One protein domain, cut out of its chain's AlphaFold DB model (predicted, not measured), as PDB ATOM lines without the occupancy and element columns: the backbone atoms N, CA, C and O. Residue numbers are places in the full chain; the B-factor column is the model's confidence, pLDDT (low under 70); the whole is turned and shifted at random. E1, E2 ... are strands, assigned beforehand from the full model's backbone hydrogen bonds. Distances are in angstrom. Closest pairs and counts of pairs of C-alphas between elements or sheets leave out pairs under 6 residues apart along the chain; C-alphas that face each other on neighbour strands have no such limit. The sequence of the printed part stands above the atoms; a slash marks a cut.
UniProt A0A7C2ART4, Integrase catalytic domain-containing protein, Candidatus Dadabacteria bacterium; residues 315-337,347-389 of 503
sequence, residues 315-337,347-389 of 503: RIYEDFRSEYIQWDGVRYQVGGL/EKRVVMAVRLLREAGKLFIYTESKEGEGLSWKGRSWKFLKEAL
ATOM      1  N   ARG A 315      31.433 -10.129   4.062       90.69
ATOM      2  CA  ARG A 315      30.936 -10.693   2.797       90.69
ATOM      3  C   ARG A 315      31.758 -10.154   1.637       90.69
ATOM      4  O   ARG A 315      31.877  -8.941   1.481       90.69
ATOM      5  N   ILE A 316      32.304 -11.066   0.834       90.19
ATOM      6  CA  ILE A 316      33.088 -10.745  -0.361       90.19
ATOM      7  C   ILE A 316      32.179 -10.840  -1.587       90.19
ATOM      8  O   ILE A 316      31.442 -11.812  -1.754       90.19
ATOM      9  N   TYR A 317      32.259  -9.831  -2.444       87.69
ATOM     10  CA  TYR A 317      31.558  -9.722  -3.715       87.69
ATOM     11  C   TYR A 317      32.611  -9.632  -4.826       87.69
ATOM     12  O   TYR A 317      33.179  -8.566  -5.041       87.69
ATOM     13  N   GLU A 318      32.889 -10.749  -5.507       83.56
ATOM     14  CA  GLU A 318      33.973 -10.856  -6.510       83.56
ATOM     15  C   GLU A 318      33.681 -10.069  -7.808       83.56
ATOM     16  O   GLU A 318      34.594  -9.593  -8.474       83.56
ATOM     17  N   ASP A 319      32.404  -9.890  -8.159       79.75
ATOM     18  CA  ASP A 319      31.958  -9.197  -9.378       79.75
ATOM     19  C   ASP A 319      30.975  -8.053  -9.050       79.75
ATOM     20  O   ASP A 319      29.865  -7.965  -9.587       79.75
ATOM     21  N   PHE A 320      31.348  -7.162  -8.130       78.31
ATOM     22  CA  PHE A 320      30.457  -6.091  -7.694       78.31
ATOM     23  C   PHE A 320      30.292  -5.000  -8.769       78.31
ATOM     24  O   PHE A 320      31.232  -4.282  -9.103       78.31
ATOM     25  N   ARG A 321      29.066  -4.865  -9.297       71.25
ATOM     26  CA  ARG A 321      28.670  -3.854 -10.309       71.25
ATOM     27  C   ARG A 321      27.536  -2.926  -9.857       71.25
ATOM     28  O   ARG A 321      27.133  -2.038 -10.602       71.25
ATOM     29  N   SER A 322      26.978  -3.173  -8.676       70.25
ATOM     30  CA  SER A 322      25.793  -2.482  -8.161       70.25
ATOM     31  C   SER A 322      26.172  -1.173  -7.458       70.25
ATOM     32  O   SER A 322      27.303  -0.980  -7.028       70.25
ATOM     33  N   GLU A 323      25.208  -0.276  -7.273       76.00
ATOM     34  CA  GLU A 323      25.345   0.873  -6.363       76.00
ATOM     35  C   GLU A 323      24.921   0.528  -4.929       76.00
ATOM     36  O   GLU A 323      24.960   1.364  -4.027       76.00
ATOM     37  N   TYR A 324      24.501  -0.713  -4.704       80.31
ATOM     38  CA  TYR A 324      23.871  -1.139  -3.466       80.31
ATOM     39  C   TYR A 324      24.351  -2.515  -3.047       80.31
ATOM     40  O   TYR A 324      24.454  -3.417  -3.881       80.31
ATOM     41  N   ILE A 325      24.558  -2.679  -1.744       85.69
ATOM     42  CA  ILE A 325      24.744  -3.979  -1.103       85.69
ATOM     43  C   ILE A 325      23.504  -4.270  -0.269       85.69
ATOM     44  O   ILE A 325      23.011  -3.397   0.444       85.69
ATOM     45  N   GLN A 326      22.993  -5.495  -0.371       84.00
ATOM     46  CA  GLN A 326      21.921  -5.980   0.487       84.00
ATOM     47  C   GLN A 326      22.495  -6.982   1.484       84.00
ATOM     48  O   GLN A 326      23.128  -7.965   1.096       84.00
ATOM     49  N   TRP A 327      22.270  -6.733   2.770       84.25
ATOM     50  CA  TRP A 327      22.749  -7.581   3.851       84.25
ATOM     51  C   TRP A 327      21.643  -7.736   4.898       84.25
ATOM     52  O   TRP A 327      21.206  -6.755   5.488       84.25
ATOM     53  N   ASP A 328      21.186  -8.978   5.102       81.19
ATOM     54  CA  ASP A 328      20.108  -9.366   6.032       81.19
ATOM     55  C   ASP A 328      18.833  -8.530   5.858       81.19
ATOM     56  O   ASP A 328      18.257  -8.017   6.808       81.19
ATOM     57  N   GLY A 329      18.412  -8.345   4.603       78.69
ATOM     58  CA  GLY A 329      17.213  -7.573   4.269       78.69
ATOM     59  C   GLY A 329      17.414  -6.055   4.239       78.69
ATOM     60  O   GLY A 329      16.600  -5.367   3.631       78.69
ATOM     61  N   VAL A 330      18.514  -5.527   4.784       82.12
ATOM     62  CA  VAL A 330      18.830  -4.092   4.764       82.12
ATOM     63  C   VAL A 330      19.612  -3.734   3.502       82.12
ATOM     64  O   VAL A 330      20.558  -4.428   3.117       82.12
ATOM     65  N   ARG A 331      19.223  -2.639   2.844       82.75
ATOM     66  CA  ARG A 331      19.887  -2.123   1.642       82.75
ATOM     67  C   ARG A 331      20.787  -0.944   2.009       82.75
ATOM     68  O   ARG A 331      20.315   0.042   2.566       82.75
ATOM     69  N   TYR A 332      22.062  -1.034   1.654       83.69
ATOM     70  CA  TYR A 332      23.087  -0.035   1.946       83.69
ATOM     71  C   TYR A 332      23.541   0.650   0.661       83.69
ATOM     72  O   TYR A 332      23.770  -0.019  -0.354       83.69
ATOM     73  N   GLN A 333      23.685   1.977   0.695       81.50
ATOM     74  CA  GLN A 333      24.135   2.749  -0.464       81.50
ATOM     75  C   GLN A 333      25.660   2.744  -0.581       81.50
ATOM     76  O   GLN A 333      26.387   3.452   0.120       81.50
ATOM     77  N   VAL A 334      26.153   1.967  -1.539       76.94
ATOM     78  CA  VAL A 334      27.584   1.831  -1.830       76.94
ATOM     79  C   VAL A 334      28.003   2.705  -3.018       76.94
ATOM     80  O   VAL A 334      29.166   3.089  -3.091       76.94
ATOM     81  N   GLY A 335      27.057   3.121  -3.870       63.84
ATOM     82  CA  GLY A 335      27.248   3.964  -5.055       63.84
ATOM     83  C   GLY A 335      27.967   5.297  -4.804       63.84
ATOM     84  O   GLY A 335      28.196   5.702  -3.663       63.84
ATOM     85  N   GLY A 336      28.363   5.968  -5.895       57.06
ATOM     86  CA  GLY A 336      29.138   7.225  -5.869       57.06
ATOM     87  C   GLY A 336      30.664   7.058  -5.902       57.06
ATOM     88  O   GLY A 336      31.414   8.029  -5.892       57.06
ATOM     89  N   LEU A 337      31.141   5.821  -6.017       53.91
ATOM     90  CA  LEU A 337      32.556   5.449  -6.007       53.91
ATOM     91  C   LEU A 337      33.349   5.881  -7.268       53.91
ATOM     92  O   LEU A 337      34.561   5.732  -7.322       53.91
ATOM     93  N   GLU A 347      33.746  -1.574 -14.706       53.97
ATOM     94  CA  GLU A 347      34.761  -2.596 -14.412       53.97
ATOM     95  C   GLU A 347      34.325  -3.538 -13.282       53.97
ATOM     96  O   GLU A 347      33.690  -3.120 -12.312       53.97
ATOM     97  N   LYS A 348      34.672  -4.825 -13.418       61.81
ATOM     98  CA  LYS A 348      34.490  -5.844 -12.376       61.81
ATOM     99  C   LYS A 348      35.364  -5.496 -11.173       61.81
ATOM    100  O   LYS A 348      36.544  -5.200 -11.348       61.81
ATOM    101  N   ARG A 349      34.790  -5.527  -9.970       74.25
ATOM    102  CA  ARG A 349      35.495  -5.161  -8.738       74.25
ATOM    103  C   ARG A 349      35.225  -6.179  -7.648       74.25
ATOM    104  O   ARG A 349      34.072  -6.535  -7.408       74.25
ATOM    105  N   VAL A 350      36.296  -6.555  -6.963       85.75
ATOM    106  CA  VAL A 350      36.235  -7.337  -5.738       85.75
ATOM    107  C   VAL A 350      36.046  -6.366  -4.578       85.75
ATOM    108  O   VAL A 350      36.906  -5.527  -4.304       85.75
ATOM    109  N   VAL A 351      34.900  -6.454  -3.911       88.50
ATOM    110  CA  VAL A 351      34.556  -5.605  -2.765       88.50
ATOM    111  C   VAL A 351      34.253  -6.484  -1.568       88.50
ATOM    112  O   VAL A 351      33.549  -7.484  -1.686       88.50
ATOM    113  N   MET A 352      34.728  -6.080  -0.397       91.75
ATOM    114  CA  MET A 352      34.330  -6.686   0.862       91.75
ATOM    115  C   MET A 352      33.499  -5.697   1.662       91.75
ATOM    116  O   MET A 352      33.934  -4.585   1.955       91.75
ATOM    117  N   ALA A 353      32.293  -6.117   2.020       91.81
ATOM    118  CA  ALA A 353      31.510  -5.431   3.027       91.81
ATOM    119  C   ALA A 353      31.820  -6.044   4.390       91.81
ATOM    120  O   ALA A 353      31.875  -7.271   4.530       91.81
ATOM    121  N   VAL A 354      31.977  -5.181   5.382       92.38
ATOM    122  CA  VAL A 354      32.327  -5.538   6.750       92.38
ATOM    123  C   VAL A 354      31.321  -4.911   7.704       92.38
ATOM    124  O   VAL A 354      31.026  -3.722   7.601       92.38
ATOM    125  N   ARG A 355      30.795  -5.699   8.639       90.44
ATOM    126  CA  ARG A 355      29.935  -5.225   9.725       90.44
ATOM    127  C   ARG A 355      30.654  -5.460  11.049       90.44
ATOM    128  O   ARG A 355      30.871  -6.607  11.446       90.44
ATOM    129  N   LEU A 356      31.045  -4.375  11.715       89.06
ATOM    130  CA  LEU A 356      31.655  -4.451  13.043       89.06
ATOM    131  C   LEU A 356      30.598  -4.863  14.071       89.06
ATOM    132  O   LEU A 356      29.445  -4.433  13.986       89.06
ATOM    133  N   LEU A 357      30.994  -5.660  15.064       86.56
ATOM    134  CA  LEU A 357      30.063  -6.257  16.027       86.56
ATOM    135  C   LEU A 357      29.295  -5.205  16.844       86.56
ATOM    136  O   LEU A 357      28.119  -5.388  17.145       86.56
ATOM    137  N   ARG A 358      29.948  -4.079  17.161       82.12
ATOM    138  CA  ARG A 358      29.376  -2.960  17.933       82.12
ATOM    139  C   ARG A 358      28.691  -1.896  17.071       82.12
ATOM    140  O   ARG A 358      27.960  -1.067  17.602       82.12
ATOM    141  N   GLU A 359      28.885  -1.934  15.752       81.12
ATOM    142  CA  GLU A 359      28.352  -0.952  14.796       81.12
ATOM    143  C   GLU A 359      27.498  -1.636  13.720       81.12
ATOM    144  O   GLU A 359      27.577  -1.321  12.533       81.12
ATOM    145  N   ALA A 360      26.644  -2.575  14.141       70.69
ATOM    146  CA  ALA A 360      25.834  -3.400  13.241       70.69
ATOM    147  C   ALA A 360      24.925  -2.598  12.280       70.69
ATOM    148  O   ALA A 360      24.522  -3.103  11.230       70.69
ATOM    149  N   GLY A 361      24.623  -1.340  12.619       76.31
ATOM    150  CA  GLY A 361      23.838  -0.420  11.794       76.31
ATOM    151  C   GLY A 361      24.571   0.135  10.567       76.31
ATOM    152  O   GLY A 361      23.925   0.731   9.709       76.31
ATOM    153  N   LYS A 362      25.886  -0.065  10.444       85.44
ATOM    154  CA  LYS A 362      26.701   0.431   9.327       85.44
ATOM    155  C   LYS A 362      27.405  -0.713   8.602       85.44
ATOM    156  O   LYS A 362      27.627  -1.781   9.170       85.44
ATOM    157  N   LEU A 363      27.788  -0.472   7.349       90.38
ATOM    158  CA  LEU A 363      28.747  -1.311   6.634       90.38
ATOM    159  C   LEU A 363      30.014  -0.522   6.322       90.38
ATOM    160  O   LEU A 363      29.949   0.594   5.815       90.38
ATOM    161  N   PHE A 364      31.162  -1.136   6.553       91.06
ATOM    162  CA  PHE A 364      32.468  -0.638   6.152       91.06
ATOM    163  C   PHE A 364      32.865  -1.354   4.867       91.06
ATOM    164  O   PHE A 364      32.838  -2.583   4.792       91.06
ATOM    165  N   ILE A 365      33.157  -0.588   3.821       90.31
ATOM    166  CA  ILE A 365      33.401  -1.125   2.486       90.31
ATOM    167  C   ILE A 365      34.894  -1.051   2.185       90.31
ATOM    168  O   ILE A 365      35.497   0.018   2.280       90.31
ATOM    169  N   TYR A 366      35.461  -2.184   1.781       90.31
ATOM    170  CA  TYR A 366      36.870  -2.345   1.439       90.31
ATOM    171  C   TYR A 366      37.033  -2.819  -0.010       90.31
ATOM    172  O   TYR A 366      36.209  -3.584  -0.518       90.31
ATOM    173  N   THR A 367      38.114  -2.391  -0.662       87.69
ATOM    174  CA  THR A 367      38.584  -2.948  -1.940       87.69
ATOM    175  C   THR A 367      39.756  -3.875  -1.710       87.69
ATOM    176  O   THR A 367      40.553  -3.651  -0.801       87.69
ATOM    177  N   GLU A 368      39.909  -4.871  -2.575       87.56
ATOM    178  CA  GLU A 368      41.172  -5.593  -2.672       87.56
ATOM    179  C   GLU A 368      42.291  -4.626  -3.098       87.56
ATOM    180  O   GLU A 368      42.136  -3.837  -4.036       87.56
ATOM    181  N   SER A 369      43.400  -4.664  -2.363       84.00
ATOM    182  CA  SER A 369      44.603  -3.870  -2.590       84.00
ATOM    183  C   SER A 369      45.639  -4.712  -3.326       84.00
ATOM    184  O   SER A 369      46.022  -5.783  -2.857       84.00
ATOM    185  N   LYS A 370      46.116  -4.224  -4.476       79.75
ATOM    186  CA  LYS A 370      47.177  -4.888  -5.256       79.75
ATOM    187  C   LYS A 370      48.585  -4.590  -4.736       79.75
ATOM    188  O   LYS A 370      49.513  -5.324  -5.048       79.75
ATOM    189  N   GLU A 371      48.731  -3.528  -3.952       74.94
ATOM    190  CA  GLU A 371      50.016  -3.025  -3.445       74.94
ATOM    191  C   GLU A 371      50.335  -3.559  -2.040       74.94
ATOM    192  O   GLU A 371      51.351  -3.214  -1.450       74.94
ATOM    193  N   GLY A 372      49.466  -4.412  -1.486       70.88
ATOM    194  CA  GLY A 372      49.630  -4.986  -0.149       70.88
ATOM    195  C   GLY A 372      49.197  -4.062   0.992       70.88
ATOM    196  O   GLY A 372      49.115  -4.522   2.126       70.88
ATOM    197  N   GLU A 373      48.856  -2.802   0.707       77.25
ATOM    198  CA  GLU A 373      48.372  -1.836   1.700       77.25
ATOM    199  C   GLU A 373      47.003  -2.228   2.287       77.25
ATOM    200  O   GLU A 373      46.102  -2.631   1.542       77.25
ATOM    201  N   GLY A 374      46.817  -2.020   3.594       84.50
ATOM    202  CA  GLY A 374      45.541  -2.198   4.297       84.50
ATOM    203  C   GLY A 374      45.489  -3.426   5.212       84.50
ATOM    204  O   GLY A 374      46.513  -3.986   5.593       84.50
ATOM    205  N   LEU A 375      44.274  -3.831   5.580       87.19
ATOM    206  CA  LEU A 375      44.021  -4.939   6.503       87.19
ATOM    207  C   LEU A 375      44.124  -6.283   5.778       87.19
ATOM    208  O   LEU A 375      43.579  -6.448   4.687       87.19
ATOM    209  N   SER A 376      44.778  -7.271   6.383       84.50
ATOM    210  CA  SER A 376      44.901  -8.606   5.786       84.50
ATOM    211  C   SER A 376      43.733  -9.510   6.182       84.50
ATOM    212  O   SER A 376      43.380  -9.620   7.355       84.50
ATOM    213  N   TRP A 377      43.131 -10.194   5.207       84.56
ATOM    214  CA  TRP A 377      42.120 -11.226   5.448       84.56
ATOM    215  C   TRP A 377      42.146 -12.295   4.359       84.56
ATOM    216  O   TRP A 377      42.089 -11.982   3.169       84.56
ATOM    217  N   LYS A 378      42.193 -13.573   4.766       80.94
ATOM    218  CA  LYS A 378      42.248 -14.746   3.866       80.94
ATOM    219  C   LYS A 378      43.334 -14.631   2.782       80.94
ATOM    220  O   LYS A 378      43.113 -14.995   1.630       80.94
ATOM    221  N   GLY A 379      44.504 -14.110   3.158       79.81
ATOM    222  CA  GLY A 379      45.651 -13.952   2.257       79.81
ATOM    223  C   GLY A 379      45.517 -12.821   1.230       79.81
ATOM    224  O   GLY A 379      46.342 -12.744   0.327       79.81
ATOM    225  N   ARG A 380      44.501 -11.958   1.354       86.44
ATOM    226  CA  ARG A 380      44.304 -10.754   0.532       86.44
ATOM    227  C   ARG A 380      44.441  -9.505   1.405       86.44
ATOM    228  O   ARG A 380      44.012  -9.524   2.560       86.44
ATOM    229  N   SER A 381      44.992  -8.428   0.850       87.81
ATOM    230  CA  SER A 381      45.033  -7.113   1.505       87.81
ATOM    231  C   SER A 381      43.811  -6.289   1.115       87.81
ATOM    232  O   SER A 381      43.425  -6.253  -0.053       87.81
ATOM    233  N   TRP A 382      43.210  -5.614   2.088       89.31
ATOM    234  CA  TRP A 382      41.955  -4.890   1.942       89.31
ATOM    235  C   TRP A 382      42.117  -3.437   2.366       89.31
ATOM    236  O   TRP A 382      42.361  -3.129   3.532       89.31
ATOM    237  N   LYS A 383      41.936  -2.532   1.409       89.31
ATOM    238  CA  LYS A 383      42.012  -1.089   1.623       89.31
ATOM    239  C   LYS A 383      40.622  -0.536   1.892       89.31
ATOM    240  O   LYS A 383      39.692  -0.788   1.122       89.31
ATOM    241  N   PHE A 384      40.481   0.202   2.986       89.12
ATOM    242  CA  PHE A 384      39.229   0.867   3.322       89.12
ATOM    243  C   PHE A 384      38.860   1.894   2.245       89.12
ATOM    244  O   PHE A 384      39.719   2.610   1.733       89.12
ATOM    245  N   LEU A 385      37.574   1.959   1.903       85.31
ATOM    246  CA  LEU A 385      37.051   2.906   0.919       85.31
ATOM    247  C   LEU A 385      36.107   3.918   1.547       85.31
ATOM    248  O   LEU A 385      36.265   5.118   1.338       85.31
ATOM    249  N   LYS A 386      35.058   3.426   2.218       86.25
ATOM    250  CA  LYS A 386      34.007   4.264   2.799       86.25
ATOM    251  C   LYS A 386      33.126   3.505   3.781       86.25
ATOM    252  O   LYS A 386      32.955   2.289   3.682       86.25
ATOM    253  N   GLU A 387      32.458   4.271   4.632       88.12
ATOM    254  CA  GLU A 387      31.276   3.825   5.365       88.12
ATOM    255  C   GLU A 387      30.035   3.893   4.458       88.12
ATOM    256  O   GLU A 387      29.860   4.817   3.657       88.12
ATOM    257  N   ALA A 388      29.163   2.899   4.572       84.88
ATOM    258  CA  ALA A 388      27.873   2.824   3.908       84.88
ATOM    259  C   ALA A 388      26.769   2.727   4.964       84.88
ATOM    260  O   ALA A 388      26.702   1.779   5.751       84.88
ATOM    261  N   LEU A 389      25.891   3.726   4.954       82.50
ATOM    262  CA  LEU A 389      24.707   3.787   5.799       82.50
ATOM    263  C   LEU A 389      23.524   3.081   5.113       82.50
ATOM    264  O   LEU A 389      23.507   2.953   3.877       82.50
TER     265      LEU A 389
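What this domain is: This is residues 315 to 337 and 347 to 389 of the 503 residues of the protein "Integrase catalytic domain-containing protein" of Candidatus Dadabacteria bacterium (UniProt A0A7C2ART4). One strongly twisted sheet of five strands, E1, E4, E5, E7 and E6, curls like part of a barrel, and a separate small hairpin of E2 and E3 sits near the last residue of E7. That small hairpin lies toward one end of the longest axis and E6 toward the other, while E7 runs from beside E6 back to the small hairpin, where the C-alphas of Gln 333 and Ala 388 are 5.8 A apart. The printed part has 66 residues with no named helix and seven named strands, E1 to E7 in order along the chain; the larger sheet has the order E1 - E4 - E5 - E7 - E6, the smaller E2 - E3, and both are antiparallel. The class is all strand, and the whole is compact and rounded, with a radius of gyration of the C-alphas of 11.6 A and spans of 32 by 30 by 18 A.

How they stand to each other: Begin in the larger sheet with E5, residues 363 to 369, and its antiparallel neighbour E7, residues 380 to 388, at 145 degrees; N 369 and O 381 are 2.8 A apart, within hydrogen-bond range. E7 bends by 62 degrees at residue 385. On the other side of E5 look for E4, residues 351 to 355, which forms a hairpin with it; N 354 and O 364 are 2.8 A apart. The edge strand E1, residues 315 to 317, is antiparallel to E4 at 161 degrees, with N 317 and O 351 at 2.8 A. At the other edge E6, residues 375 to 377, forms a hairpin with E7 at 115 degrees, with N 382 and O 375 at 2.8 A. In the smaller sheet, E2, residues 324 to 327, and E3, residues 330 to 333, form a hairpin at 153 degrees, with N 332 and O 325 at 2.8 A. The closest C-alphas of E3 and E7 are those of Gln 333 and Ala 388, 5.8 A apart. E2 and E4 are only just apart, at 8.1 A.

Where its parts are: Find C-alpha 363 at (28.747, -1.311, 6.634); from there E5 runs 18.5 A to Ser 369. E7 runs 21.6 A to C-alpha 388 at (27.873, 2.824, 3.908), and E4 runs 13.3 A. E1 begins at C-alpha 315, at (30.936, -10.693, 2.797), and covers 6.6 A, E6 covers 6.7 A, E2 9.8 A and E3 10.1 A.

The domain as a whole: The two C-alphas farthest apart are those of Gly 329 and Glu 371, at 34.0 A. Residues 338 to 346 are not printed, and C-alphas 337 and 347 are 11.8 A apart across the cut. Of the links that are printed whole, none is long. The mean pLDDT of the printed part is 81.8, and residues 335 to 337 and 347 to 348 are under 70.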